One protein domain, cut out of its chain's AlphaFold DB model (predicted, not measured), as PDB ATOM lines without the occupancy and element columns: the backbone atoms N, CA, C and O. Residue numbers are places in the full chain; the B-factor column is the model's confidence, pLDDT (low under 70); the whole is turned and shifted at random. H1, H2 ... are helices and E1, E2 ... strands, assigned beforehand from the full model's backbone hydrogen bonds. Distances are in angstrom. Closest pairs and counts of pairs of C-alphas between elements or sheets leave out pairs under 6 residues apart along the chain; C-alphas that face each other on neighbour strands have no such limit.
ATOM      1  N   THR A 134       4.128 -44.164   0.199       92.50
ATOM      2  CA  THR A 134       4.877 -43.174  -0.564       92.50
ATOM      3  C   THR A 134       6.305 -43.641  -0.731       92.50
ATOM      4  O   THR A 134       6.852 -44.305   0.153       92.50
ATOM      5  N   GLY A 135       6.945 -43.196  -1.797       91.19
ATOM      6  CA  GLY A 135       8.384 -43.321  -1.936       91.19
ATOM      7  C   GLY A 135       8.959 -42.202  -2.781       91.19
ATOM      8  O   GLY A 135       8.243 -41.342  -3.293       91.19
ATOM      9  N   SER A 136      10.278 -42.200  -2.888       91.69
ATOM     10  CA  SER A 136      11.001 -41.318  -3.791       91.69
ATOM     11  C   SER A 136      12.294 -41.976  -4.231       91.69
ATOM     12  O   SER A 136      12.837 -42.787  -3.484       91.69
ATOM     13  N   PHE A 137      12.804 -41.593  -5.394       90.50
ATOM     14  CA  PHE A 137      14.141 -41.979  -5.828       90.50
ATOM     15  C   PHE A 137      14.839 -40.796  -6.496       90.50
ATOM     16  O   PHE A 137      14.190 -39.919  -7.084       90.50
ATOM     17  N   HIS A 138      16.163 -40.779  -6.399       87.31
ATOM     18  CA  HIS A 138      17.003 -39.760  -7.012       87.31
ATOM     19  C   HIS A 138      17.688 -40.319  -8.266       87.31
ATOM     20  O   HIS A 138      18.158 -41.455  -8.262       87.31
ATOM     21  N   THR A 139      17.783 -39.548  -9.356       86.44
ATOM     22  CA  THR A 139      18.389 -40.049 -10.607       86.44
ATOM     23  C   THR A 139      19.846 -40.469 -10.421       86.44
ATOM     24  O   THR A 139      20.289 -41.424 -11.053       86.44
ATOM     25  N   SER A 140      20.584 -39.819  -9.516       82.50
ATOM     26  CA  SER A 140      21.973 -40.187  -9.198       82.50
ATOM     27  C   SER A 140      22.122 -41.582  -8.580       82.50
ATOM     28  O   SER A 140      23.205 -42.148  -8.658       82.50
ATOM     29  N   GLU A 141      21.064 -42.150  -7.992       83.88
ATOM     30  CA  GLU A 141      21.080 -43.521  -7.452       83.88
ATOM     31  C   GLU A 141      21.097 -44.571  -8.569       83.88
ATOM     32  O   GLU A 141      21.598 -45.676  -8.380       83.88
ATOM     33  N   VAL A 142      20.545 -44.230  -9.738       82.56
ATOM     34  CA  VAL A 142      20.398 -45.144 -10.882       82.56
ATOM     35  C   VAL A 142      21.484 -44.897 -11.928       82.56
ATOM     36  O   VAL A 142      21.948 -45.825 -12.584       82.56
ATOM     37  N   THR A 143      21.895 -43.643 -12.094       77.12
ATOM     38  CA  THR A 143      22.874 -43.225 -13.102       77.12
ATOM     39  C   THR A 143      23.922 -42.326 -12.450       77.12
ATOM     40  O   THR A 143      23.784 -41.100 -12.490       77.12
ATOM     41  N   PRO A 144      24.963 -42.905 -11.828       66.44
ATOM     42  CA  PRO A 144      25.874 -42.151 -10.970       66.44
ATOM     43  C   PRO A 144      26.807 -41.158 -11.694       66.44
ATOM     44  O   PRO A 144      27.580 -40.498 -11.020       66.44
ATOM     45  N   HIS A 145      26.801 -41.047 -13.030       59.44
ATOM     46  CA  HIS A 145      27.874 -40.358 -13.780       59.44
ATOM     47  C   HIS A 145      27.366 -39.380 -14.853       59.44
ATOM     48  O   HIS A 145      27.696 -39.523 -16.026       59.44
ATOM     49  N   GLY A 146      26.535 -38.402 -14.473       57.59
ATOM     50  CA  GLY A 146      26.305 -37.153 -15.232       57.59
ATOM     51  C   GLY A 146      25.676 -37.239 -16.637       57.59
ATOM     52  O   GLY A 146      25.201 -36.232 -17.150       57.59
ATOM     53  N   ALA A 147      25.601 -38.410 -17.269       57.56
ATOM     54  CA  ALA A 147      25.273 -38.550 -18.688       57.56
ATOM     55  C   ALA A 147      23.794 -38.848 -18.966       57.56
ATOM     56  O   ALA A 147      23.346 -38.760 -20.109       57.56
ATOM     57  N   ALA A 148      23.015 -39.215 -17.950       61.97
ATOM     58  CA  ALA A 148      21.664 -39.693 -18.179       61.97
ATOM     59  C   ALA A 148      20.644 -38.548 -18.163       61.97
ATOM     60  O   ALA A 148      20.321 -37.981 -17.123       61.97
ATOM     61  N   ILE A 149      20.082 -38.279 -19.342       78.88
ATOM     62  CA  ILE A 149      18.934 -37.385 -19.580       78.88
ATOM     63  C   ILE A 149      17.666 -37.927 -18.869       78.88
ATOM     64  O   ILE A 149      16.670 -37.233 -18.674       78.88
ATOM     65  N   GLY A 150      17.693 -39.172 -18.385       84.31
ATOM     66  CA  GLY A 150      16.690 -39.680 -17.460       84.31
ATOM     67  C   GLY A 150      17.105 -40.966 -16.765       84.31
ATOM     68  O   GLY A 150      18.002 -41.675 -17.213       84.31
ATOM     69  N   ALA A 151      16.407 -41.280 -15.682       89.94
ATOM     70  CA  ALA A 151      16.541 -42.525 -14.950       89.94
ATOM     71  C   ALA A 151      15.200 -43.251 -14.872       89.94
ATOM     72  O   ALA A 151      14.129 -42.637 -14.828       89.94
ATOM     73  N   THR A 152      15.281 -44.578 -14.835       93.31
ATOM     74  CA  THR A 152      14.141 -45.463 -14.609       93.31
ATOM     75  C   THR A 152      14.444 -46.336 -13.409       93.31
ATOM     76  O   THR A 152      15.493 -46.973 -13.384       93.31
ATOM     77  N   ASN A 153      13.532 -46.393 -12.444       93.62
ATOM     78  CA  ASN A 153      13.645 -47.294 -11.304       93.62
ATOM     79  C   ASN A 153      12.444 -48.247 -11.259       93.62
ATOM     80  O   ASN A 153      11.321 -47.855 -11.583       93.62
ATOM     81  N   LEU A 154      12.680 -49.508 -10.895       96.19
ATOM     82  CA  LEU A 154      11.640 -50.524 -10.751       96.19
ATOM     83  C   LEU A 154      11.238 -50.612  -9.281       96.19
ATOM     84  O   LEU A 154      12.035 -51.007  -8.434       96.19
ATOM     85  N   ILE A 155       9.983 -50.294  -8.982       95.88
ATOM     86  CA  ILE A 155       9.451 -50.315  -7.622       95.88
ATOM     87  C   ILE A 155       8.561 -51.542  -7.464       95.88
ATOM     88  O   ILE A 155       7.612 -51.727  -8.224       95.88
ATOM     89  N   THR A 156       8.873 -52.389  -6.482       96.56
ATOM     90  CA  THR A 156       8.108 -53.608  -6.178       96.56
ATOM     91  C   THR A 156       7.225 -53.386  -4.957       96.56
ATOM     92  O   THR A 156       7.695 -52.916  -3.922       96.56
ATOM     93  N   PHE A 157       5.955 -53.767  -5.058       95.94
ATOM     94  CA  PHE A 157       5.010 -53.683  -3.952       95.94
ATOM     95  C   PHE A 157       5.220 -54.840  -2.974       95.94
ATOM     96  O   PHE A 157       5.349 -55.998  -3.376       95.94
ATOM     97  N   SER A 158       5.224 -54.535  -1.675       92.44
ATOM     98  CA  SER A 158       5.328 -55.551  -0.622       92.44
ATOM     99  C   SER A 158       4.310 -55.307   0.503       92.44
ATOM    100  O   SER A 158       4.468 -54.349   1.264       92.44
ATOM    101  N   PRO A 159       3.232 -56.106   0.617       94.12
ATOM    102  CA  PRO A 159       2.862 -57.191  -0.294       94.12
ATOM    103  C   PRO A 159       2.390 -56.660  -1.664       94.12
ATOM    104  O   PRO A 159       2.099 -55.466  -1.783       94.12
ATOM    105  N   PRO A 160       2.295 -57.525  -2.691       95.62
ATOM    106  CA  PRO A 160       1.613 -57.202  -3.940       95.62
ATOM    107  C   PRO A 160       0.146 -56.831  -3.709       95.62
ATOM    108  O   PRO A 160      -0.507 -57.379  -2.819       95.62
ATOM    109  N   TYR A 161      -0.382 -55.946  -4.548       95.31
ATOM    110  CA  TYR A 161      -1.800 -55.617  -4.561       95.31
ATOM    111  C   TYR A 161      -2.628 -56.731  -5.227       95.31
ATOM    112  O   TYR A 161      -2.100 -57.490  -6.046       95.31
ATOM    113  N   PRO A 162      -3.935 -56.833  -4.923       94.75
ATOM    114  CA  PRO A 162      -4.843 -57.730  -5.640       94.75
ATOM    115  C   PRO A 162      -5.027 -57.330  -7.112       94.75
ATOM    116  O   PRO A 162      -5.053 -58.179  -8.001       94.75
ATOM    117  N   THR A 163      -5.119 -56.024  -7.373       95.62
ATOM    118  CA  THR A 163      -5.200 -55.408  -8.705       95.62
ATOM    119  C   THR A 163      -4.224 -54.232  -8.787       95.62
ATOM    120  O   THR A 163      -3.662 -53.818  -7.778       95.62
ATOM    121  N   ALA A 164      -3.933 -53.735  -9.990       96.56
ATOM    122  CA  ALA A 164      -2.960 -52.655 -10.156       96.56
ATOM    123  C   ALA A 164      -3.422 -51.383  -9.403       96.56
ATOM    124  O   ALA A 164      -4.552 -50.947  -9.634       96.56
ATOM    125  N   PRO A 165      -2.590 -50.799  -8.519       96.44
ATOM    126  CA  PRO A 165      -2.945 -49.581  -7.793       96.44
ATOM    127  C   PRO A 165      -2.901 -48.343  -8.700       96.44
ATOM    128  O   PRO A 165      -2.255 -48.339  -9.751       96.44
ATOM    129  N   GLY A 166      -3.538 -47.260  -8.259       94.38
ATOM    130  CA  GLY A 166      -3.294 -45.928  -8.800       94.38
ATOM    131  C   GLY A 166      -1.915 -45.426  -8.369       94.38
ATOM    132  O   GLY A 166      -1.523 -45.602  -7.217       94.38
ATOM    133  N   ILE A 167      -1.167 -44.805  -9.282       94.62
ATOM    134  CA  ILE A 167       0.137 -44.208  -8.971       94.62
ATOM    135  C   ILE A 167       0.116 -42.735  -9.349       94.62
ATOM    136  O   ILE A 167       0.000 -42.380 -10.522       94.62
ATOM    137  N   ILE A 168       0.281 -41.884  -8.343       93.31
ATOM    138  CA  ILE A 168       0.591 -40.470  -8.525       93.31
ATOM    139  C   ILE A 168       2.102 -40.320  -8.488       93.31
ATOM    140  O   ILE A 168       2.750 -40.864  -7.599       93.31
ATOM    141  N   THR A 169       2.664 -39.555  -9.417       92.00
ATOM    142  CA  THR A 169       4.076 -39.156  -9.376       92.00
ATOM    143  C   THR A 169       4.210 -37.660  -9.141       92.00
ATOM    144  O   THR A 169       3.241 -36.920  -9.275       92.00
ATOM    145  N   GLY A 170       5.414 -37.211  -8.810       88.75
ATOM    146  CA  GLY A 170       5.761 -35.799  -8.758       88.75
ATOM    147  C   GLY A 170       7.260 -35.590  -8.820       88.75
ATOM    148  O   GLY A 170       8.026 -36.402  -8.307       88.75
ATOM    149  N   LEU A 171       7.682 -34.475  -9.401       86.62
ATOM    150  CA  LEU A 171       9.041 -33.970  -9.283       86.62
ATOM    151  C   LEU A 171       9.266 -33.494  -7.848       86.62
ATOM    152  O   LEU A 171       8.528 -32.649  -7.343       86.62
ATOM    153  N   ARG A 172      10.299 -34.030  -7.200       80.19
ATOM    154  CA  ARG A 172      10.706 -33.620  -5.848       80.19
ATOM    155  C   ARG A 172      11.868 -32.634  -5.882       80.19
ATOM    156  O   ARG A 172      11.902 -31.697  -5.093       80.19
ATOM    157  N   LEU A 173      12.811 -32.845  -6.792       76.62
ATOM    158  CA  LEU A 173      13.981 -31.997  -6.990       76.62
ATOM    159  C   LEU A 173      14.311 -31.966  -8.475       76.62
ATOM    160  O   LEU A 173      14.266 -33.004  -9.135       76.62
ATOM    161  N   VAL A 174      14.683 -30.797  -8.980       80.94
ATOM    162  CA  VAL A 174      15.334 -30.642 -10.280       80.94
ATOM    163  C   VAL A 174      16.444 -29.622 -10.080       80.94
ATOM    164  O   VAL A 174      16.154 -28.468  -9.783       80.94
ATOM    165  N   SER A 175      17.698 -30.053 -10.192       74.62
ATOM    166  CA  SER A 175      18.859 -29.165 -10.119       74.62
ATOM    167  C   SER A 175      19.266 -28.751 -11.520       74.62
ATOM    168  O   SER A 175      19.367 -29.603 -12.404       74.62
ATOM    169  N   ILE A 176      19.473 -27.457 -11.747       70.06
ATOM    170  CA  ILE A 176      19.733 -26.935 -13.084       70.06
ATOM    171  C   ILE A 176      20.887 -25.966 -13.034       70.06
ATOM    172  O   ILE A 176      20.844 -24.991 -12.296       70.06
ATOM    173  N   ALA A 177      21.885 -26.226 -13.868       64.75
ATOM    174  CA  ALA A 177      22.972 -25.306 -14.118       64.75
ATOM    175  C   ALA A 177      22.797 -24.679 -15.509       64.75
ATOM    176  O   ALA A 177      22.532 -25.377 -16.491       64.75
ATOM    177  N   GLY A 178      22.977 -23.359 -15.590       67.06
ATOM    178  CA  GLY A 178      23.094 -22.625 -16.850       67.06
ATOM    179  C   GLY A 178      21.797 -22.042 -17.423       67.06
ATOM    180  O   GLY A 178      20.700 -22.168 -16.882       67.06
ATOM    181  N   SER A 179      21.951 -21.346 -18.550       65.00
ATOM    182  CA  SER A 179      20.852 -20.751 -19.315       65.00
ATOM    183  C   SER A 179      20.329 -21.737 -20.356       65.00
ATOM    184  O   SER A 179      21.108 -22.261 -21.152       65.00
ATOM    185  N   GLY A 180      19.019 -21.963 -20.410       72.25
ATOM    186  CA  GLY A 180      18.438 -22.889 -21.376       72.25
ATOM    187  C   GLY A 180      16.936 -23.071 -21.219       72.25
ATOM    188  O   GLY A 180      16.287 -22.429 -20.395       72.25
ATOM    189  N   THR A 181      16.368 -23.950 -22.044       71.06
ATOM    190  CA  THR A 181      14.995 -24.420 -21.839       71.06
ATOM    191  C   THR A 181      15.048 -25.620 -20.918       71.06
ATOM    192  O   THR A 181      15.581 -26.663 -21.298       71.06
ATOM    193  N   LEU A 182      14.471 -25.495 -19.728       77.69
ATOM    194  CA  LEU A 182      14.294 -26.653 -18.875       77.69
ATOM    195  C   LEU A 182      13.039 -27.402 -19.293       77.69
ATOM    196  O   LEU A 182      11.961 -26.820 -19.437       77.69
ATOM    197  N   ARG A 183      13.175 -28.721 -19.387       81.19
ATOM    198  CA  ARG A 183      12.043 -29.634 -19.404       81.19
ATOM    199  C   ARG A 183      12.334 -30.804 -18.483       81.19
ATOM    200  O   ARG A 183      13.207 -31.604 -18.797       81.19
ATOM    201  N   ALA A 184      11.583 -30.900 -17.392       86.06
ATOM    202  CA  ALA A 184      11.610 -32.039 -16.483       86.06
ATOM    203  C   ALA A 184      10.257 -32.755 -16.513       86.06
ATOM    204  O   ALA A 184       9.214 -32.113 -16.661       86.06
ATOM    205  N   THR A 185      10.281 -34.081 -16.424       88.75
ATOM    206  CA  THR A 185       9.104 -34.952 -16.474       88.75
ATOM    207  C   THR A 185       9.271 -36.142 -15.545       88.75
ATOM    208  O   THR A 185      10.295 -36.822 -15.613       88.75
ATOM    209  N   THR A 186       8.232 -36.462 -14.784       91.56
ATOM    210  CA  THR A 186       8.080 -37.724 -14.061       91.56
ATOM    211  C   THR A 186       6.806 -38.424 -14.475       91.56
ATOM    212  O   THR A 186       5.791 -37.767 -14.685       91.56
ATOM    213  N   HIS A 187       6.859 -39.746 -14.596       93.31
ATOM    214  CA  HIS A 187       5.672 -40.564 -14.828       93.31
ATOM    215  C   HIS A 187       5.915 -42.015 -14.411       93.31
ATOM    216  O   HIS A 187       7.053 -42.491 -14.401       93.31
ATOM    217  N   ALA A 188       4.834 -42.726 -14.098       94.88
ATOM    218  CA  ALA A 188       4.844 -44.165 -13.870       94.88
ATOM    219  C   ALA A 188       4.447 -44.922 -15.151       94.88
ATOM    220  O   ALA A 188       3.615 -44.459 -15.933       94.88
ATOM    221  N   ARG A 189       5.040 -46.096 -15.372       96.19
ATOM    222  CA  ARG A 189       4.701 -47.046 -16.443       96.19
ATOM    223  C   ARG A 189       4.648 -48.464 -15.899       96.19
ATOM    224  O   ARG A 189       5.118 -48.727 -14.796       96.19
ATOM    225  N   ASN A 190       4.118 -49.381 -16.709       97.00
ATOM    226  CA  ASN A 190       4.102 -50.816 -16.417       97.00
ATOM    227  C   ASN A 190       3.505 -51.115 -15.033       97.00
ATOM    228  O   ASN A 190       4.049 -51.914 -14.278       97.00
ATOM    229  N   ILE A 191       2.422 -50.417 -14.681       97.38
ATOM    230  CA  ILE A 191       1.771 -50.574 -13.383       97.38
ATOM    231  C   ILE A 191       1.033 -51.913 -13.392       97.38
ATOM    232  O   ILE A 191       0.084 -52.118 -14.146       97.38
ATOM    233  N   THR A 192       1.499 -52.838 -12.565       97.69
ATOM    234  CA  THR A 192       0.915 -54.166 -12.359       97.69
ATOM    235  C   THR A 192       0.550 -54.329 -10.885       97.69
ATOM    236  O   THR A 192       0.950 -53.507 -10.071       97.69
ATOM    237  N   PRO A 193      -0.129 -55.406 -10.464       97.31
ATOM    238  CA  PRO A 193      -0.348 -55.644  -9.037       97.31
ATOM    239  C   PRO A 193       0.949 -55.908  -8.242       97.31
ATOM    240  O   PRO A 193       0.935 -55.905  -7.015       97.31
ATOM    241  N   LYS A 194       2.088 -56.148  -8.910       97.56
ATOM    242  CA  LYS A 194       3.364 -56.515  -8.264       97.56
ATOM    243  C   LYS A 194       4.402 -55.399  -8.262       97.56
ATOM    244  O   LYS A 194       5.231 -55.355  -7.361       97.56
ATOM    245  N   HIS A 195       4.401 -54.546  -9.278       97.81
ATOM    246  CA  HIS A 195       5.419 -53.517  -9.456       97.81
ATOM    247  C   HIS A 195       4.959 -52.429 -10.424       97.81
ATOM    248  O   HIS A 195       3.978 -52.604 -11.150       97.81
ATOM    249  N   PHE A 196       5.736 -51.352 -10.486       97.81
ATOM    250  CA  PHE A 196       5.695 -50.355 -11.550       97.81
ATOM    251  C   PHE A 196       7.101 -49.818 -11.842       97.81
ATOM    252  O   PHE A 196       8.021 -49.965 -11.037       97.81
ATOM    253  N   SER A 197       7.278 -49.192 -13.002       96.56
ATOM    254  CA  SER A 197       8.495 -48.459 -13.353       96.56
ATOM    255  C   SER A 197       8.250 -46.964 -13.186       96.56
ATOM    256  O   SER A 197       7.318 -46.426 -13.783       96.56
ATOM    257  N   ILE A 198       9.079 -46.281 -12.403       94.69
ATOM    258  CA  ILE A 198       9.051 -44.824 -12.283       94.69
ATOM    259  C   ILE A 198      10.153 -44.213 -13.138       94.69
ATOM    260  O   ILE A 198      11.302 -44.653 -13.105       94.69
ATOM    261  N   HIS A 199       9.794 -43.198 -13.913       92.88
ATOM    262  CA  HIS A 199      10.704 -42.487 -14.794       92.88
ATOM    263  C   HIS A 199      10.846 -41.045 -14.322       92.88
ATOM    264  O   HIS A 199       9.841 -40.378 -14.086       92.88
ATOM    265  N   ALA A 200      12.081 -40.560 -14.251       90.75
ATOM    266  CA  ALA A 200      12.416 -39.151 -14.092       90.75
ATOM    267  C   ALA A 200      13.323 -38.753 -15.256       90.75
ATOM    268  O   ALA A 200      14.321 -39.418 -15.513       90.75
ATOM    269  N   HIS A 201      12.962 -37.712 -15.995       88.12
ATOM    270  CA  HIS A 201      13.691 -37.287 -17.186       88.12
ATOM    271  C   HIS A 201      13.798 -35.767 -17.223       88.12
ATOM    272  O   HIS A 201      12.786 -35.078 -17.092       88.12
ATOM    273  N   ALA A 202      15.006 -35.256 -17.448       85.50
ATOM    274  CA  ALA A 202      15.311 -33.844 -17.611       85.50
ATOM    275  C   ALA A 202      16.104 -33.649 -18.911       85.50
ATOM    276  O   ALA A 202      17.048 -34.375 -19.176       85.50
ATOM    277  N   LEU A 203      15.703 -32.688 -19.748       77.88
ATOM    278  CA  LEU A 203      16.307 -32.477 -21.074       77.88
ATOM    279  C   LEU A 203      17.778 -32.033 -21.008       77.88
ATOM    280  O   LEU A 203      18.549 -32.289 -21.926       77.88
ATOM    281  N   THR A 204      18.154 -31.359 -19.929       73.19
ATOM    282  CA  THR A 204      19.533 -31.004 -19.594       73.19
ATOM    283  C   THR A 204      20.099 -32.044 -18.626       73.19
ATOM    284  O   THR A 204      19.322 -32.691 -17.924       73.19
ATOM    285  N   HIS A 205      21.429 -32.211 -18.589       75.44
ATOM    286  CA  HIS A 205      22.163 -33.093 -17.662       75.44
ATOM    287  C   HIS A 205      21.993 -32.640 -16.204       75.44
ATOM    288  O   HIS A 205      22.894 -32.119 -15.558       75.44
ATOM    289  N   CYS A 206      20.774 -32.789 -15.712       76.62
ATOM    290  CA  CYS A 206      20.268 -32.197 -14.499       76.62
ATOM    291  C   CYS A 206      19.853 -33.327 -13.571       76.62
ATOM    292  O   CYS A 206      18.934 -34.086 -13.909       76.62
ATOM    293  N   PRO A 207      20.493 -33.448 -12.399       79.81
ATOM    294  CA  PRO A 207      20.000 -34.324 -11.358       79.81
ATOM    295  C   PRO A 207      18.531 -33.999 -11.082       79.81
ATOM    296  O   PRO A 207      18.155 -32.839 -10.887       79.81
ATOM    297  N   SER A 208      17.688 -35.024 -11.103       85.25
ATOM    298  CA  SER A 208      16.280 -34.889 -10.760       85.25
ATOM    299  C   SER A 208      15.876 -35.987  -9.790       85.25
ATOM    300  O   SER A 208      16.562 -36.993  -9.624       85.25
ATOM    301  N   SER A 209      14.770 -35.785  -9.093       85.81
ATOM    302  CA  SER A 209      14.172 -36.822  -8.265       85.81
ATOM    303  C   SER A 209      12.674 -36.853  -8.469       85.81
ATOM    304  O   SER A 209      12.036 -35.826  -8.728       85.81
ATOM    305  N   ALA A 210      12.128 -38.054  -8.342       89.94
ATOM    306  CA  ALA A 210      10.702 -38.285  -8.388       89.94
ATOM    307  C   ALA A 210      10.233 -38.830  -7.044       89.94
ATOM    308  O   ALA A 210      10.899 -39.675  -6.444       89.94
ATOM    309  N   SER A 211       9.068 -38.378  -6.615       91.88
ATOM    310  CA  SER A 211       8.278 -38.995  -5.558       91.88
ATOM    311  C   SER A 211       7.047 -39.657  -6.158       91.88
ATOM    312  O   SER A 211       6.613 -39.303  -7.257       91.88
ATOM    313  N   TRP A 212       6.468 -40.599  -5.427       94.19
ATOM    314  CA  TRP A 212       5.187 -41.196  -5.773       94.19
ATOM    315  C   TRP A 212       4.313 -41.452  -4.548       94.19
ATOM    316  O   TRP A 212       4.806 -41.559  -3.422       94.19
ATOM    317  N   LEU A 213       3.013 -41.571  -4.805       93.88
ATOM    318  CA  LEU A 213       1.983 -42.009  -3.869       93.88
ATOM    319  C   LEU A 213       1.222 -43.180  -4.504       93.88
ATOM    320  O   LEU A 213       0.741 -43.075  -5.635       93.88
ATOM    321  N   GLU A 214       1.139 -44.287  -3.772       94.50
ATOM    322  CA  GLU A 214       0.378 -45.482  -4.134       94.50
ATOM    323  C   GLU A 214      -1.043 -45.357  -3.577       94.50
ATOM    324  O   GLU A 214      -1.231 -45.123  -2.380       94.50
ATOM    325  N   ILE A 215      -2.037 -45.536  -4.443       93.19
ATOM    326  CA  ILE A 215      -3.458 -45.497  -4.101       93.19
ATOM    327  C   ILE A 215      -4.022 -46.890  -4.338       93.19
ATOM    328  O   ILE A 215      -4.004 -47.392  -5.463       93.19
ATOM    329  N   ALA A 216      -4.490 -47.533  -3.270       93.69
ATOM    330  CA  ALA A 216      -5.055 -48.866  -3.388       93.69
ATOM    331  C   ALA A 216      -6.298 -48.838  -4.305       93.69
ATOM    332  O   ALA A 216      -7.059 -47.871  -4.284       93.69
ATOM    333  N   PRO A 217      -6.505 -49.876  -5.129       90.75
ATOM    334  CA  PRO A 217      -7.564 -49.897  -6.141       90.75
ATOM    335  C   PRO A 217      -8.983 -49.861  -5.549       90.75
ATOM    336  O   PRO A 217      -9.930 -49.477  -6.228       90.75
ATOM    337  N   ASP A 218      -9.125 -50.269  -4.292       89.81
ATOM    338  CA  ASP A 218     -10.355 -50.310  -3.508       89.81
ATOM    339  C   ASP A 218     -10.458 -49.165  -2.485       89.81
ATOM    340  O   ASP A 218     -11.368 -49.156  -1.655       89.81
ATOM    341  N   ASP A 219      -9.556 -48.180  -2.546       88.75
ATOM    342  CA  ASP A 219      -9.584 -47.027  -1.652       88.75
ATOM    343  C   ASP A 219     -10.693 -46.045  -2.056       88.75
ATOM    344  O   ASP A 219     -10.519 -45.138  -2.875       88.75
ATOM    345  N   ALA A 220     -11.878 -46.254  -1.483       85.88
ATOM    346  CA  ALA A 220     -13.048 -45.413  -1.718       85.88
ATOM    347  C   ALA A 220     -12.835 -43.961  -1.252       85.88
ATOM    348  O   ALA A 220     -13.442 -43.045  -1.811       85.88
ATOM    349  N   ASP A 221     -11.933 -43.742  -0.297       85.19
ATOM    350  CA  ASP A 221     -11.705 -42.438   0.323       85.19
ATOM    351  C   ASP A 221     -10.733 -41.570  -0.484       85.19
ATOM    352  O   ASP A 221     -10.519 -40.408  -0.137       85.19
ATOM    353  N   LEU A 222     -10.136 -42.118  -1.549       87.44
ATOM    354  CA  LEU A 222      -9.236 -41.399  -2.441       87.44
ATOM    355  C   LEU A 222      -9.809 -41.279  -3.843       87.44
ATOM    356  O   LEU A 222     -10.310 -42.237  -4.430       87.44
ATOM    357  N   GLN A 223      -9.662 -40.090  -4.410       88.00
ATOM    358  CA  GLN A 223      -9.736 -39.874  -5.848       88.00
ATOM    359  C   GLN A 223      -8.422 -39.286  -6.331       88.00
ATOM    360  O   GLN A 223      -7.757 -38.556  -5.600       88.00
ATOM    361  N   HIS A 224      -8.043 -39.597  -7.563       88.94
ATOM    362  CA  HIS A 224      -6.842 -39.042  -8.159       88.94
ATOM    363  C   HIS A 224      -7.012 -38.785  -9.645       88.94
ATOM    364  O   HIS A 224      -7.845 -39.394 -10.316       88.94
ATOM    365  N   GLY A 225      -6.157 -37.921 -10.173       88.25
ATOM    366  CA  GLY A 225      -6.131 -37.613 -11.590       88.25
ATOM    367  C   GLY A 225      -4.876 -36.861 -11.994       88.25
ATOM    368  O   GLY A 225      -3.996 -36.567 -11.183       88.25
ATOM    369  N   THR A 226      -4.801 -36.553 -13.282       84.31
ATOM    370  CA  THR A 226      -3.770 -35.691 -13.852       84.31
ATOM    371  C   THR A 226      -4.425 -34.598 -14.675       84.31
ATOM    372  O   THR A 226      -5.487 -34.783 -15.270       84.31
ATOM    373  N   SER A 227      -3.796 -33.432 -14.692       81.88
ATOM    374  CA  SER A 227      -4.213 -32.305 -15.515       81.88
ATOM    375  C   SER A 227      -2.999 -31.708 -16.206       81.88
ATOM    376  O   SER A 227      -1.902 -31.688 -15.643       81.88
ATOM    377  N   SER A 228      -3.181 -31.250 -17.441       80.12
ATOM    378  CA  SER A 228      -2.108 -30.711 -18.269       80.12
ATOM    379  C   SER A 228      -2.548 -29.432 -18.955       80.12
ATOM    380  O   SER A 228      -3.518 -29.430 -19.713       80.12
ATOM    381  N   THR A 229      -1.766 -28.366 -18.777       77.00
ATOM    382  CA  THR A 229      -2.044 -27.064 -19.397       77.00
ATOM    383  C   THR A 229      -1.942 -27.110 -20.923       77.00
ATOM    384  O   THR A 229      -2.467 -26.233 -21.602       77.00
ATOM    385  N   THR A 230      -1.283 -28.125 -21.500       73.62
ATOM    386  CA  THR A 230      -1.213 -28.283 -22.963       73.62
ATOM    387  C   THR A 230      -2.538 -28.726 -23.574       73.62
ATOM    388  O   THR A 230      -2.708 -28.594 -24.780       73.62
ATOM    389  N   GLN A 231      -3.450 -29.286 -22.773       73.38
ATOM    390  CA  GLN A 231      -4.807 -29.600 -23.225       73.38
ATOM    391  C   GLN A 231      -5.665 -28.332 -23.319       73.38
ATOM    392  O   GLN A 231      -6.484 -28.222 -24.222       73.38
ATOM    393  N   ASP A 232      -5.433 -27.376 -22.416       68.06
ATOM    394  CA  ASP A 232      -6.226 -26.146 -22.303       68.06
ATOM    395  C   ASP A 232      -5.732 -25.043 -23.256       68.06
ATOM    396  O   ASP A 232      -6.484 -24.155 -23.651       68.06
ATOM    397  N   HIS A 233      -4.464 -25.126 -23.670       63.25
ATOM    398  CA  HIS A 233      -3.832 -24.200 -24.608       63.25
ATOM    399  C   HIS A 233      -3.200 -24.961 -25.786       63.25
ATOM    400  O   HIS A 233      -1.980 -25.179 -25.797       63.25
ATOM    401  N   PRO A 234      -3.994 -25.392 -26.788       55.03
ATOM    402  CA  PRO A 234      -3.463 -26.050 -27.974       55.03
ATOM    403  C   PRO A 234      -2.551 -25.076 -28.738       55.03
ATOM    404  O   PRO A 234      -3.009 -24.103 -29.320       55.03
ATOM    405  N   ALA A 235      -1.244 -25.340 -28.692       55.44
ATOM    406  CA  ALA A 235      -0.190 -24.693 -29.474       55.44
ATOM    407  C   ALA A 235      -0.222 -23.145 -29.527       55.44
ATOM    408  O   ALA A 235      -0.617 -22.556 -30.523       55.44
ATOM    409  N   MET A 236       0.313 -22.507 -28.480       52.62
ATOM    410  CA  MET A 236       1.075 -21.241 -28.516       52.62
ATOM    411  C   MET A 236       0.873 -20.336 -29.754       52.62
ATOM    412  O   MET A 236       1.754 -20.249 -30.616       52.62
ATOM    413  N   GLU A 237      -0.207 -19.551 -29.789       52.25
ATOM    414  CA  GLU A 237      -0.145 -18.251 -30.463       52.25
ATOM    415  C   GLU A 237       0.864 -17.392 -29.688       52.25
ATOM    416  O   GLU A 237       0.612 -16.912 -28.581       52.25
ATOM    417  N   ASN A 248      13.943 -15.608 -12.056       59.81
ATOM    418  CA  ASN A 248      13.889 -16.890 -11.372       59.81
ATOM    419  C   ASN A 248      12.603 -17.593 -11.785       59.81
ATOM    420  O   ASN A 248      11.499 -17.084 -11.558       59.81
ATOM    421  N   VAL A 249      12.757 -18.754 -12.408       62.34
ATOM    422  CA  VAL A 249      11.618 -19.540 -12.851       62.34
ATOM    423  C   VAL A 249      10.993 -20.161 -11.615       62.34
ATOM    424  O   VAL A 249      11.601 -20.942 -10.888       62.34
ATOM    425  N   ARG A 250       9.753 -19.777 -11.346       69.38
ATOM    426  CA  ARG A 250       8.963 -20.336 -10.252       69.38
ATOM    427  C   ARG A 250       7.752 -20.972 -10.880       69.38
ATOM    428  O   ARG A 250       7.078 -20.285 -11.636       69.38
ATOM    429  N   VAL A 251       7.485 -22.236 -10.580       76.19
ATOM    430  CA  VAL A 251       6.205 -22.875 -10.900       76.19
ATOM    431  C   VAL A 251       5.530 -23.200  -9.580       76.19
ATOM    432  O   VAL A 251       6.154 -23.789  -8.697       76.19
ATOM    433  N   GLN A 252       4.282 -22.772  -9.435       77.88
ATOM    434  CA  GLN A 252       3.468 -23.030  -8.257       77.88
ATOM    435  C   GLN A 252       2.174 -23.712  -8.670       77.88
ATOM    436  O   GLN A 252       1.585 -23.377  -9.697       77.88
ATOM    437  N   THR A 253       1.712 -24.635  -7.839       79.50
ATOM    438  CA  THR A 253       0.425 -25.309  -8.007       79.50
ATOM    439  C   THR A 253      -0.337 -25.261  -6.696       79.50
ATOM    440  O   THR A 253       0.262 -25.514  -5.648       79.50
ATOM    441  N   TRP A 254      -1.629 -24.945  -6.753       85.44
ATOM    442  CA  TRP A 254      -2.526 -24.975  -5.595       85.44
ATOM    443  C   TRP A 254      -3.940 -25.373  -6.008       85.44
ATOM    444  O   TRP A 254      -4.337 -25.189  -7.163       85.44
ATOM    445  N   ALA A 255      -4.696 -25.918  -5.057       84.50
ATOM    446  CA  ALA A 255      -6.128 -26.125  -5.195       84.50
ATOM    447  C   ALA A 255      -6.875 -24.904  -4.637       84.50
ATOM    448  O   ALA A 255      -6.554 -24.399  -3.561       84.50
ATOM    449  N   GLN A 256      -7.872 -24.413  -5.366       87.12
ATOM    450  CA  GLN A 256      -8.755 -23.325  -4.951       87.12
ATOM    451  C   GLN A 256     -10.206 -23.812  -4.940       87.12
ATOM    452  O   GLN A 256     -10.557 -24.738  -5.657       87.12
ATOM    453  N   GLY A 257     -11.062 -23.212  -4.105       87.31
ATOM    454  CA  GLY A 257     -12.491 -23.551  -4.098       87.31
ATOM    455  C   GLY A 257     -12.768 -25.010  -3.720       87.31
ATOM    456  O   GLY A 257     -13.708 -25.604  -4.235       87.31
ATOM    457  N   VAL A 258     -11.927 -25.593  -2.860       86.19
ATOM    458  CA  VAL A 258     -12.047 -26.995  -2.450       86.19
ATOM    459  C   VAL A 258     -13.371 -27.212  -1.720       86.19
ATOM    460  O   VAL A 258     -13.656 -26.558  -0.717       86.19
ATOM    461  N   SER A 259     -14.171 -28.138  -2.234       85.81
ATOM    462  CA  SER A 259     -15.482 -28.519  -1.717       85.81
ATOM    463  C   SER A 259     -15.710 -30.019  -1.902       85.81
ATOM    464  O   SER A 259     -14.956 -30.683  -2.604       85.81
ATOM    465  N   ALA A 260     -16.795 -30.548  -1.345       80.81
ATOM    466  CA  ALA A 260     -17.247 -31.918  -1.589       80.81
ATOM    467  C   ALA A 260     -17.535 -32.232  -3.076       80.81
ATOM    468  O   ALA A 260     -17.489 -33.390  -3.488       80.81
ATOM    469  N   ALA A 261     -17.825 -31.211  -3.892       83.56
ATOM    470  CA  ALA A 261     -18.133 -31.370  -5.313       83.56
ATOM    471  C   ALA A 261     -16.882 -31.366  -6.210       83.56
ATOM    472  O   ALA A 261     -16.922 -31.875  -7.332       83.56
ATOM    473  N   GLY A 262     -15.780 -30.785  -5.738       87.38
ATOM    474  CA  GLY A 262     -14.585 -30.592  -6.549       87.38
ATOM    475  C   GLY A 262     -13.711 -29.452  -6.054       87.38
ATOM    476  O   GLY A 262     -13.897 -28.912  -4.961       87.38
ATOM    477  N   PHE A 263     -12.758 -29.082  -6.897       88.19
ATOM    478  CA  PHE A 263     -11.856 -27.958  -6.687       88.19
ATOM    479  C   PHE A 263     -11.385 -27.399  -8.029       88.19
ATOM    480  O   PHE A 263     -11.466 -28.039  -9.076       88.19
ATOM    481  N   ASP A 264     -10.836 -26.198  -7.984       86.19
ATOM    482  CA  ASP A 264     -10.091 -25.604  -9.076       86.19
ATOM    483  C   ASP A 264      -8.613 -25.922  -8.932       86.19
ATOM    484  O   ASP A 264      -7.990 -25.577  -7.927       86.19
ATOM    485  N   LEU A 265      -8.028 -26.534  -9.954       85.25
ATOM    486  CA  LEU A 265      -6.588 -26.673 -10.044       85.25
ATOM    487  C   LEU A 265      -6.004 -25.405 -10.667       85.25
ATOM    488  O   LEU A 265      -6.315 -25.052 -11.808       85.25
ATOM    489  N   CYS A 266      -5.117 -24.750  -9.927       83.62
ATOM    490  CA  CYS A 266      -4.409 -23.570 -10.385       83.62
ATOM    491  C   CYS A 266      -2.927 -23.877 -10.592       83.62
ATOM    492  O   CYS A 266      -2.277 -24.497  -9.747       83.62
ATOM    493  N   VAL A 267      -2.383 -23.398 -11.715       81.69
ATOM    494  CA  VAL A 267      -0.955 -23.486 -12.031       81.69
ATOM    495  C   VAL A 267      -0.439 -22.100 -12.390       81.69
ATOM    496  O   VAL A 267      -0.925 -21.458 -13.319       81.69
ATOM    497  N   ALA A 268       0.563 -21.643 -11.645       78.94
ATOM    498  CA  ALA A 268       1.191 -20.347 -11.816       78.94
ATOM    499  C   ALA A 268       2.659 -20.463 -12.193       78.94
ATOM    500  O   ALA A 268       3.362 -21.363 -11.734       78.94
ATOM    501  N   SER A 269       3.143 -19.464 -12.926       78.12
ATOM    502  CA  SER A 269       4.555 -19.145 -13.024       78.12
ATOM    503  C   SER A 269       4.883 -17.762 -12.465       78.12
ATOM    504  O   SER A 269       4.096 -16.826 -12.590       78.12
ATOM    505  N   GLY A 270       6.050 -17.618 -11.835       74.00
ATOM    506  CA  GLY A 270       6.508 -16.347 -11.271       74.00
ATOM    507  C   GLY A 270       6.714 -15.251 -12.324       74.00
ATOM    508  O   GLY A 270       6.922 -15.533 -13.509       74.00
ATOM    509  N   MET A 271       6.699 -13.989 -11.874       59.62
ATOM    510  CA  MET A 271       6.948 -12.824 -12.733       59.62
ATOM    511  C   MET A 271       8.278 -12.967 -13.484       59.62
ATOM    512  O   MET A 271       9.331 -13.107 -12.867       59.62
ATOM    513  N   GLY A 272       8.208 -12.906 -14.816       64.38
ATOM    514  CA  GLY A 272       9.357 -12.969 -15.724       64.38
ATOM    515  C   GLY A 272       9.696 -14.366 -16.255       64.38
ATOM    516  O   GLY A 272      10.529 -14.479 -17.148       64.38
ATOM    517  N   SER A 273       9.025 -15.416 -15.777       64.69
ATOM    518  CA  SER A 273       9.129 -16.753 -16.370       64.69
ATOM    519  C   SER A 273       8.000 -17.008 -17.369       64.69
ATOM    520  O   SER A 273       6.841 -16.706 -17.098       64.69
ATOM    521  N   MET A 274       8.343 -17.571 -18.530       68.00
ATOM    522  CA  MET A 274       7.359 -18.100 -19.476       68.00
ATOM    523  C   MET A 274       7.167 -19.593 -19.212       68.00
ATOM    524  O   MET A 274       8.073 -20.388 -19.479       68.00
ATOM    525  N   LEU A 275       5.994 -19.968 -18.702       70.81
ATOM    526  CA  LEU A 275       5.572 -21.362 -18.587       70.81
ATOM    527  C   LEU A 275       4.965 -21.825 -19.910       70.81
ATOM    528  O   LEU A 275       3.910 -21.352 -20.321       70.81
ATOM    529  N   PHE A 276       5.635 -22.757 -20.580       72.88
ATOM    530  CA  PHE A 276       5.176 -23.312 -21.855       72.88
ATOM    531  C   PHE A 276       4.177 -24.444 -21.643       72.88
ATOM    532  O   PHE A 276       3.249 -24.626 -22.425       72.88
ATOM    533  N   ALA A 277       4.411 -25.245 -20.608       72.38
ATOM    534  CA  ALA A 277       3.586 -26.384 -20.255       72.38
ATOM    535  C   ALA A 277       3.799 -26.725 -18.785       72.38
ATOM    536  O   ALA A 277       4.933 -26.664 -18.308       72.38
ATOM    537  N   ALA A 278       2.741 -27.162 -18.112       77.31
ATOM    538  CA  ALA A 278       2.814 -27.848 -16.836       77.31
ATOM    539  C   ALA A 278       1.831 -29.020 -16.811       77.31
ATOM    540  O   ALA A 278       0.746 -28.945 -17.383       77.31
ATOM    541  N   GLU A 279       2.224 -30.095 -16.145       79.50
ATOM    542  CA  GLU A 279       1.354 -31.216 -15.818       79.50
ATOM    543  C   GLU A 279       1.416 -31.446 -14.317       79.50
ATOM    544  O   GLU A 279       2.502 -31.435 -13.730       79.50
ATOM    545  N   VAL A 280       0.255 -31.649 -13.709       81.94
ATOM    546  CA  VAL A 280       0.097 -31.794 -12.267       81.94
ATOM    547  C   VAL A 280      -0.739 -33.038 -12.008       81.94
ATOM    548  O   VAL A 280      -1.844 -33.169 -12.542       81.94
ATOM    549  N   SER A 281      -0.212 -33.955 -11.205       82.06
ATOM    550  CA  SER A 281      -1.013 -35.001 -10.578       82.06
ATOM    551  C   SER A 281      -1.672 -34.452  -9.328       82.06
ATOM    552  O   SER A 281      -1.086 -33.630  -8.621       82.06
ATOM    553  N   TRP A 282      -2.854 -34.964  -9.017       86.00
ATOM    554  CA  TRP A 282      -3.541 -34.631  -7.786       86.00
ATOM    555  C   TRP A 282      -4.163 -35.862  -7.130       86.00
ATOM    556  O   TRP A 282      -4.545 -36.811  -7.815       86.00
ATOM    557  N   ALA A 283      -4.261 -35.825  -5.804       86.44
ATOM    558  CA  ALA A 283      -5.048 -36.748  -4.989       86.44
ATOM    559  C   ALA A 283      -6.009 -35.939  -4.120       86.44
ATOM    560  O   ALA A 283      -5.639 -34.873  -3.648       86.44
ATOM    561  N   ALA A 284      -7.212 -36.440  -3.879       84.31
ATOM    562  CA  ALA A 284      -8.164 -35.858  -2.948       84.31
ATOM    563  C   ALA A 284      -8.629 -36.911  -1.942       84.31
ATOM    564  O   ALA A 284      -8.928 -38.035  -2.347       84.31
ATOM    565  N   CYS A 285      -8.680 -36.554  -0.659       86.06
ATOM    566  CA  CYS A 285      -9.114 -37.439   0.419       86.06
ATOM    567  C   CYS A 285     -10.044 -36.741   1.415       86.06
ATOM    568  O   CYS A 285     -10.024 -35.515   1.546       86.06
ATOM    569  N   ALA A 286     -10.806 -37.529   2.171       82.44
ATOM    570  CA  ALA A 286     -11.550 -37.033   3.326       82.44
ATOM    571  C   ALA A 286     -10.612 -36.393   4.370       82.44
ATOM    572  O   ALA A 286      -9.495 -36.865   4.613       82.44
ATOM    573  N   ALA A 287     -11.039 -35.293   4.993       77.44
ATOM    574  CA  ALA A 287     -10.204 -34.550   5.935       77.44
ATOM    575  C   ALA A 287      -9.930 -35.295   7.244       77.44
ATOM    576  O   ALA A 287      -8.907 -35.030   7.882       77.44
ATOM    577  N   ASP A 288     -10.806 -36.209   7.642       76.94
ATOM    578  CA  ASP A 288     -10.694 -36.991   8.872       76.94
ATOM    579  C   ASP A 288      -9.813 -38.244   8.712       76.94
ATOM    580  O   ASP A 288      -9.576 -38.959   9.691       76.94
ATOM    581  N   ARG A 289      -9.280 -38.490   7.505       78.19
ATOM    582  CA  ARG A 289      -8.428 -39.643   7.223       78.19
ATOM    583  C   ARG A 289      -7.166 -39.605   8.111       78.19
ATOM    584  O   ARG A 289      -6.335 -38.703   7.971       78.19
ATOM    585  N   PRO A 290      -6.998 -40.561   9.046       70.88
ATOM    586  CA  PRO A 290      -6.025 -40.440  10.134       70.88
ATOM    587  C   PRO A 290      -4.573 -40.696   9.711       70.88
ATOM    588  O   PRO A 290      -3.653 -40.358  10.451       70.88
ATOM    589  N   ASP A 291      -4.348 -41.303   8.543       71.19
ATOM    590  CA  ASP A 291      -3.019 -41.568   7.980       71.19
ATOM    591  C   ASP A 291      -2.494 -40.411   7.108       71.19
ATOM    592  O   ASP A 291      -1.412 -40.510   6.529       71.19
ATOM    593  N   THR A 292      -3.229 -39.299   7.052       67.94
ATOM    594  CA  THR A 292      -2.893 -38.117   6.262       67.94
ATOM    595  C   THR A 292      -2.388 -36.975   7.149       67.94
ATOM    596  O   THR A 292      -3.151 -36.363   7.899       67.94
ATOM    597  N   VAL A 293      -1.099 -36.639   7.025       51.00
ATOM    598  CA  VAL A 293      -0.459 -35.498   7.709       51.00
ATOM    599  C   VAL A 293      -0.107 -34.414   6.687       51.00
ATOM    600  O   VAL A 293       0.428 -34.719   5.625       51.00
ATOM    601  N   MET A 294      -0.394 -33.148   7.010       54.41
ATOM    602  CA  MET A 294      -0.182 -31.993   6.126       54.41
ATOM    603  C   MET A 294       0.806 -30.977   6.713       54.41
ATOM    604  O   MET A 294       0.833 -30.754   7.922       54.41
ATOM    605  N   GLY A 295       1.556 -30.311   5.830       35.97
ATOM    606  CA  GLY A 295       2.367 -29.126   6.120       35.97
ATOM    607  C   GLY A 295       2.169 -28.053   5.041       35.97
ATOM    608  O   GLY A 295       1.752 -28.370   3.931       35.97
ATOM    609  N   THR A 296       2.435 -26.785   5.364       36.59
ATOM    610  CA  THR A 296       2.136 -25.625   4.496       36.59
ATOM    611  C   THR A 296       3.365 -24.748   4.237       36.59
ATOM    612  O   THR A 296       4.133 -24.493   5.165       36.59
ATOM    613  N   PHE A 297       3.492 -24.189   3.027       27.27
ATOM    614  CA  PHE A 297       4.438 -23.111   2.691       27.27
ATOM    615  C   PHE A 297       3.853 -22.196   1.586       27.27
ATOM    616  O   PHE A 297       3.090 -22.672   0.751       27.27
ATOM    617  N   GLN A 298       4.143 -20.882   1.583       34.53
ATOM    618  CA  GLN A 298       3.419 -19.887   0.759       34.53
ATOM    619  C   GLN A 298       4.334 -18.886   0.027       34.53
ATOM    620  O   GLN A 298       5.218 -18.296   0.640       34.53
ATOM    621  N   THR A 299       4.005 -18.585  -1.244       27.98
ATOM    622  CA  THR A 299       4.293 -17.303  -1.939       27.98
ATOM    623  C   THR A 299       3.126 -16.953  -2.891       27.98
ATOM    624  O   THR A 299       2.535 -17.873  -3.448       27.98
ATOM    625  N   SER A 300       2.732 -15.683  -3.065       30.72
ATOM    626  CA  SER A 300       1.470 -15.287  -3.744       30.72
ATOM    627  C   SER A 300       1.638 -14.598  -5.113       30.72
ATOM    628  O   SER A 300       2.317 -13.573  -5.162       30.72
ATOM    629  N   VAL A 301       0.939 -15.077  -6.164       34.75
ATOM    630  CA  VAL A 301       0.673 -14.415  -7.477       34.75
ATOM    631  C   VAL A 301      -0.619 -15.014  -8.120       34.75
ATOM    632  O   VAL A 301      -0.812 -16.220  -7.991       34.75
ATOM    633  N   PRO A 302      -1.514 -14.249  -8.791       38.00
ATOM    634  CA  PRO A 302      -2.756 -14.763  -9.421       38.00
ATOM    635  C   PRO A 302      -2.583 -15.251 -10.882       38.00
ATOM    636  O   PRO A 302      -1.941 -14.541 -11.650       38.00
ATOM    637  N   LEU A 303      -3.162 -16.406 -11.286       54.47
ATOM    638  CA  LEU A 303      -2.890 -17.091 -12.582       54.47
ATOM    639  C   LEU A 303      -3.965 -18.162 -13.002       54.47
ATOM    640  O   LEU A 303      -4.959 -18.272 -12.282       54.47
ATOM    641  N   PRO A 304      -3.869 -18.866 -14.172       52.94
ATOM    642  CA  PRO A 304      -4.985 -19.603 -14.812       52.94
ATOM    643  C   PRO A 304      -5.627 -20.742 -13.999       52.94
ATOM    644  O   PRO A 304      -5.000 -21.349 -13.128       52.94
ATOM    645  N   ARG A 305      -6.898 -21.032 -14.328       65.31
ATOM    646  CA  ARG A 305      -7.843 -21.864 -13.561       65.31
ATOM    647  C   ARG A 305      -8.429 -22.989 -14.419       65.31
ATOM    648  O   ARG A 305      -8.879 -22.724 -15.533       65.31
ATOM    649  N   ARG A 306      -8.492 -24.208 -13.871       74.25
ATOM    650  CA  ARG A 306      -9.236 -25.338 -14.445       74.25
ATOM    651  C   ARG A 306     -10.079 -26.033 -13.381       74.25
ATOM    652  O   ARG A 306      -9.558 -26.429 -12.343       74.25
ATOM    653  N   GLU A 307     -11.359 -26.221 -13.675       74.62
ATOM    654  CA  GLU A 307     -12.286 -26.935 -12.797       74.62
ATOM    655  C   GLU A 307     -12.020 -28.446 -12.842       74.62
ATOM    656  O   GLU A 307     -11.889 -29.042 -13.914       74.62
ATOM    657  N   THR A 308     -11.923 -29.062 -11.664       73.62
ATOM    658  CA  THR A 308     -11.779 -30.509 -11.472       73.62
ATOM    659  C   THR A 308     -12.938 -30.997 -10.609       73.62
ATOM    660  O   THR A 308     -13.044 -30.646  -9.434       73.62
ATOM    661  N   GLY A 309     -13.834 -31.785 -11.205       68.38
ATOM    662  CA  GLY A 309     -14.963 -32.390 -10.496       68.38
ATOM    663  C   GLY A 309     -14.585 -33.718  -9.846       68.38
ATOM    664  O   GLY A 309     -13.770 -34.467 -10.388       68.38
ATOM    665  N   PHE A 310     -15.209 -34.022  -8.710       77.50
ATOM    666  CA  PHE A 310     -15.184 -35.360  -8.123       77.50
ATOM    667  C   PHE A 310     -16.317 -36.224  -8.686       77.50
ATOM    668  O   PHE A 310     -17.345 -35.708  -9.130       77.50
ATOM    669  N   GLU A 311     -16.166 -37.551  -8.649       75.44
ATOM    670  CA  GLU A 311     -17.311 -38.435  -8.921       75.44
ATOM    671  C   GLU A 311     -18.457 -38.125  -7.942       75.44
ATOM    672  O   GLU A 311     -18.246 -38.004  -6.730       75.44
ATOM    673  N   ALA A 312     -19.678 -37.996  -8.467       75.44
ATOM    674  CA  ALA A 312     -20.831 -37.559  -7.688       75.44
ATOM    675  C   ALA A 312     -21.082 -38.465  -6.468       75.44
ATOM    676  O   ALA A 312     -21.198 -39.684  -6.583       75.44
ATOM    677  N   GLY A 313     -21.213 -37.845  -5.292       72.50
ATOM    678  CA  GLY A 313     -21.530 -38.540  -4.044       72.50
ATOM    679  C   GLY A 313     -20.363 -39.285  -3.396       72.50
ATOM    680  O   GLY A 313     -20.628 -40.083  -2.493       72.50
ATOM    681  N   ARG A 314     -19.116 -39.038  -3.833       73.62
ATOM    682  CA  ARG A 314     -17.900 -39.601  -3.220       73.62
ATOM    683  C   ARG A 314     -17.590 -38.973  -1.862       73.62
ATOM    684  O   ARG A 314     -17.444 -39.691  -0.884       73.62
ATOM    685  N   PHE A 315     -17.554 -37.646  -1.790       77.75
ATOM    686  CA  PHE A 315     -17.366 -36.901  -0.547       77.75
ATOM    687  C   PHE A 315     -18.723 -36.316  -0.183       77.75
ATOM    688  O   PHE A 315     -19.153 -35.349  -0.801       77.75
ATOM    689  N   ARG A 316     -19.487 -36.982   0.690       62.59
ATOM    690  CA  ARG A 316     -20.910 -36.632   0.835       62.59
ATOM    691  C   ARG A 316     -21.156 -35.354   1.614       62.59
ATOM    692  O   ARG A 316     -22.078 -34.667   1.223       62.59
ATOM    693  N   ASP A 317     -20.319 -35.008   2.591       67.25
ATOM    694  CA  ASP A 317     -20.402 -33.745   3.353       67.25
ATOM    695  C   ASP A 317     -19.084 -33.415   4.086       67.25
ATOM    696  O   ASP A 317     -19.018 -32.527   4.938       67.25
ATOM    697  N   GLU A 318     -18.017 -34.160   3.802       72.25
ATOM    698  CA  GLU A 318     -16.767 -34.057   4.545       72.25
ATOM    699  C   GLU A 318     -15.844 -33.008   3.918       72.25
ATOM    700  O   GLU A 318     -15.801 -32.878   2.688       72.25
ATOM    701  N   PRO A 319     -15.079 -32.259   4.735       77.31
ATOM    702  CA  PRO A 319     -14.047 -31.400   4.195       77.31
ATOM    703  C   PRO A 319     -13.080 -32.261   3.377       77.31
ATOM    704  O   PRO A 319     -12.650 -33.322   3.827       77.31
ATOM    705  N   VAL A 320     -12.749 -31.809   2.173       80.19
ATOM    706  CA  VAL A 320     -11.835 -32.521   1.278       80.19
ATOM    707  C   VAL A 320     -10.449 -31.904   1.395       80.19
ATOM    708  O   VAL A 320     -10.292 -30.683   1.418       80.19
ATOM    709  N   LYS A 321      -9.430 -32.754   1.466       81.06
ATOM    710  CA  LYS A 321      -8.023 -32.372   1.333       81.06
ATOM    711  C   LYS A 321      -7.566 -32.734  -0.066       81.06
ATOM    712  O   LYS A 321      -7.829 -33.844  -0.513       81.06
ATOM    713  N   VAL A 322      -6.882 -31.818  -0.736       77.19
ATOM    714  CA  VAL A 322      -6.288 -32.050  -2.057       77.19
ATOM    715  C   VAL A 322      -4.773 -32.005  -1.907       77.19
ATOM    716  O   VAL A 322      -4.270 -31.201  -1.135       77.19
ATOM    717  N   PHE A 323      -4.073 -32.878  -2.621       80.38
ATOM    718  CA  PHE A 323      -2.623 -32.934  -2.733       80.38
ATOM    719  C   PHE A 323      -2.243 -32.721  -4.178       80.38
ATOM    720  O   PHE A 323      -2.846 -33.335  -5.059       80.38
ATOM    721  N   LEU A 324      -1.203 -31.932  -4.415       76.38
ATOM    722  CA  LEU A 324      -0.720 -31.630  -5.756       76.38
ATOM    723  C   LEU A 324       0.745 -32.007  -5.919       76.38
ATOM    724  O   LEU A 324       1.574 -31.782  -5.037       76.38
ATOM    725  N   ALA A 325       1.067 -32.535  -7.093       82.25
ATOM    726  CA  ALA A 325       2.410 -32.930  -7.467       82.25
ATOM    727  C   ALA A 325       2.697 -32.509  -8.912       82.25
ATOM    728  O   ALA A 325       2.001 -32.916  -9.839       82.25
ATOM    729  N   ILE A 326       3.726 -31.684  -9.126       80.56
ATOM    730  CA  ILE A 326       4.132 -31.262 -10.474       80.56
ATOM    731  C   ILE A 326       4.805 -32.452 -11.168       80.56
ATOM    732  O   ILE A 326       5.907 -32.838 -10.794       80.56
ATOM    733  N   ASN A 327       4.177 -33.018 -12.196       71.69
ATOM    734  CA  ASN A 327       4.754 -34.098 -13.005       71.69
ATOM    735  C   ASN A 327       5.702 -33.564 -14.064       71.69
ATOM    736  O   ASN A 327       6.707 -34.186 -14.396       71.69
ATOM    737  N   ARG A 328       5.335 -32.441 -14.676       70.81
ATOM    738  CA  ARG A 328       6.045 -31.886 -15.821       70.81
ATOM    739  C   ARG A 328       5.992 -30.386 -15.760       70.81
ATOM    740  O   ARG A 328       4.946 -29.820 -15.475       70.81
ATOM    741  N   PHE A 329       7.082 -29.749 -16.151       75.00
ATOM    742  CA  PHE A 329       7.035 -28.357 -16.559       75.00
ATOM    743  C   PHE A 329       8.054 -28.081 -17.661       75.00
ATOM    744  O   PHE A 329       9.057 -28.788 -17.805       75.00
ATOM    745  N   ALA A 330       7.752 -27.081 -18.480       66.69
ATOM    746  CA  ALA A 330       8.649 -26.552 -19.491       66.69
ATOM    747  C   ALA A 330       8.710 -25.030 -19.354       66.69
ATOM    748  O   ALA A 330       7.677 -24.363 -19.436       66.69
ATOM    749  N   ALA A 331       9.911 -24.495 -19.152       69.38
ATOM    750  CA  ALA A 331      10.145 -23.070 -18.951       69.38
ATOM    751  C   ALA A 331      11.414 -22.614 -19.684       69.38
ATOM    752  O   ALA A 331      12.396 -23.353 -19.771       69.38
ATOM    753  N   SER A 332      11.390 -21.392 -20.216       62.25
ATOM    754  CA  SER A 332      12.584 -20.721 -20.748       62.25
ATOM    755  C   SER A 332      13.256 -19.974 -19.604       62.25
ATOM    756  O   SER A 332      12.570 -19.278 -18.853       62.25
ATOM    757  N   MET A 333      14.568 -20.158 -19.444       61.62
ATOM    758  CA  MET A 333      15.268 -19.737 -18.233       61.62
ATOM    759  C   MET A 333      16.367 -18.719 -18.509       61.62
ATOM    760  O   MET A 333      17.142 -18.860 -19.456       61.62
ATOM    761  N   GLY A 334      16.453 -17.729 -17.617       56.22
ATOM    762  CA  GLY A 334      17.616 -16.856 -17.455       56.22
ATOM    763  C   GLY A 334      18.312 -16.988 -16.090       56.22
ATOM    764  O   GLY A 334      19.313 -16.301 -15.892       56.22
ATOM    765  N   SER A 335      17.785 -17.810 -15.169       54.47
ATOM    766  CA  SER A 335      18.322 -18.094 -13.821       54.47
ATOM    767  C   SER A 335      17.603 -19.299 -13.165       54.47
ATOM    768  O   SER A 335      16.805 -19.965 -13.832       54.47
ATOM    769  N   ASP A 336      17.902 -19.573 -11.887       55.97
ATOM    770  CA  ASP A 336      17.509 -20.756 -11.099       55.97
ATOM    771  C   ASP A 336      16.003 -21.057 -11.057       55.97
ATOM    772  O   ASP A 336      15.147 -20.164 -11.147       55.97
ATOM    773  N   VAL A 337      15.680 -22.340 -10.847       56.44
ATOM    774  CA  VAL A 337      14.307 -22.829 -10.674       56.44
ATOM    775  C   VAL A 337      14.022 -23.164  -9.228       56.44
ATOM    776  O   VAL A 337      14.715 -23.970  -8.618       56.44
ATOM    777  N   ASN A 338      12.911 -22.633  -8.727       54.81
ATOM    778  CA  ASN A 338      12.328 -23.064  -7.464       54.81
ATOM    779  C   ASN A 338      10.957 -23.705  -7.716       54.81
ATOM    780  O   ASN A 338      10.054 -23.065  -8.262       54.81
ATOM    781  N   LEU A 339      10.808 -24.968  -7.306       56.44
ATOM    782  CA  LEU A 339       9.540 -25.698  -7.317       56.44
ATOM    783  C   LEU A 339       8.905 -25.630  -5.930       56.44
ATOM    784  O   LEU A 339       9.570 -25.893  -4.932       56.44
ATOM    785  N   ASN A 340       7.625 -25.268  -5.872       47.25
ATOM    786  CA  ASN A 340       6.894 -25.155  -4.616       47.25
ATOM    787  C   ASN A 340       5.437 -25.604  -4.810       47.25
ATOM    788  O   ASN A 340       4.760 -25.106  -5.712       47.25
ATOM    789  N   SER A 341       4.953 -26.521  -3.971       44.19
ATOM    790  CA  SER A 341       3.546 -26.935  -3.914       44.19
ATOM    791  C   SER A 341       2.901 -26.432  -2.617       44.19
ATOM    792  O   SER A 341       3.520 -26.466  -1.553       44.19
ATOM    793  N   SER A 342       1.666 -25.926  -2.699       42.31
ATOM    794  CA  SER A 342       0.932 -25.402  -1.537       42.31
ATOM    795  C   SER A 342      -0.567 -25.664  -1.652       42.31
ATOM    796  O   SER A 342      -1.112 -25.462  -2.732       42.31
ATOM    797  N   ASP A 343      -1.246 -25.947  -0.540       45.72
ATOM    798  CA  ASP A 343      -2.711 -26.049  -0.475       45.72
ATOM    799  C   ASP A 343      -3.285 -25.062   0.560       45.72
ATOM    800  O   ASP A 343      -2.798 -25.005   1.692       45.72
ATOM    801  N   ILE A 344      -4.313 -24.274   0.189       42.38
ATOM    802  CA  ILE A 344      -5.133 -23.479   1.130       42.38
ATOM    803  C   ILE A 344      -6.615 -23.465   0.697       42.38
ATOM    804  O   ILE A 344      -6.919 -22.993  -0.402       42.38
TER     805      ILE A 344
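Overview. This is residues 134 to 237 and 248 to 344 of the 355 residues of an uncharacterized protein of Morchella conica CCBAS932 (UniProt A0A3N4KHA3). One long, curled sheet, E2 E5 E4 E12 E10 E7, runs through the body, and two smaller sheets cover its two halves: E1 E6 E3 packs over the half with E2, E5 and E4, and E11 E9 E8 E13 packs over E12 and E10. A long loop, residues 287 to 304, swings round the outside, and the short helices H1 and H2 lie at the margins. The printed part has 201 residues, mostly strand, with thirteen named strands and two named helices in the order E1 H1 E2 E3 E4 E5 E6 E7 H2 E8 E9 E10 E11 E12 E13. The six-strand and three-strand sheets are antiparallel, and the four-strand sheet is mixed. The whole is compact, with a radius of gyration of the C-alphas of 17.2 A and spans of 49 by 41 by 32 A.

Arrangement. Begin with the twisted six-strand sheet: E2, residues 150 to 156; E5, 195 to 202; E4, 181 to 189; E12, 320 to 332; E10, 274 to 286; and E7, 222 to 228. Look at N 151 and O 200 for E2 and E5, 2.8 A, and at N 187 and O 199 for the hairpin E4 and E5, 3.1 A. Within hydrogen-bond range are also N 186 and O 327 of the neighbours E4 and E12, 2.8 A, N 323 and O 283 of E12 and E10, 2.7 A, and N 227 and O 280 of E10 and E7, 2.9 A. Next find E1, residues 134 to 138, E6, 208 to 215, and E3, 166 to 174, with N 137 and O 210 at 2.9 A and N 170 and O 211 at 2.9 A. The closest C-alphas of E5 and E6 are those of Ala 200 and Ala 210, 6.0 A; of E3 and E12, those of Gly 170 and Ala 325, 4.6 A. In the other small sheet, also twisted, are E11, residues 305 to 309, E9, 262 to 269, E8, 249 to 259, and E13, 337 to 341. There N 265 and O 306 are 2.8 A apart, N 254 and O 266 of the hairpin E8 and E9 3.1 A, and N 338 and O 249 of the parallel pair E8 and E13 3.0 A. The closest C-alphas of E8 and E12 are those of Ser 259 and Val 320, 6.2 A. H1, residues 139 to 142, is on the six-strand sheet at a height of 6.6 A, and H2, residues 229 to 232, only grazes it; both are too short for an O i to N i+4 pair.

Along the chain. Find C-alpha 134 at (4.877, -43.174, -0.564), where E1 begins, and C-alpha 341 at (3.546, -26.935, -3.914), where E13 ends. E10 is 35.2 A long and bends by 66 degrees at residue 277; E12 is 34.9 A long and bends by 54 degrees at residue 328. E8 runs 30.6 A from C-alpha 249 at (11.618, -19.540, -12.851).

Size, cuts and confidence. The C-alphas farthest apart, of His 145 and Asp 317, are 51.7 A apart. Residues 238 to 247 are not printed, and C-alphas 237 and 248 are 23.7 A apart across that cut. The link from E10 to E11 is long. The mean pLDDT of the printed part is 76.9; 53 residues are under 70, among them 292 to 305 and 330 to 344.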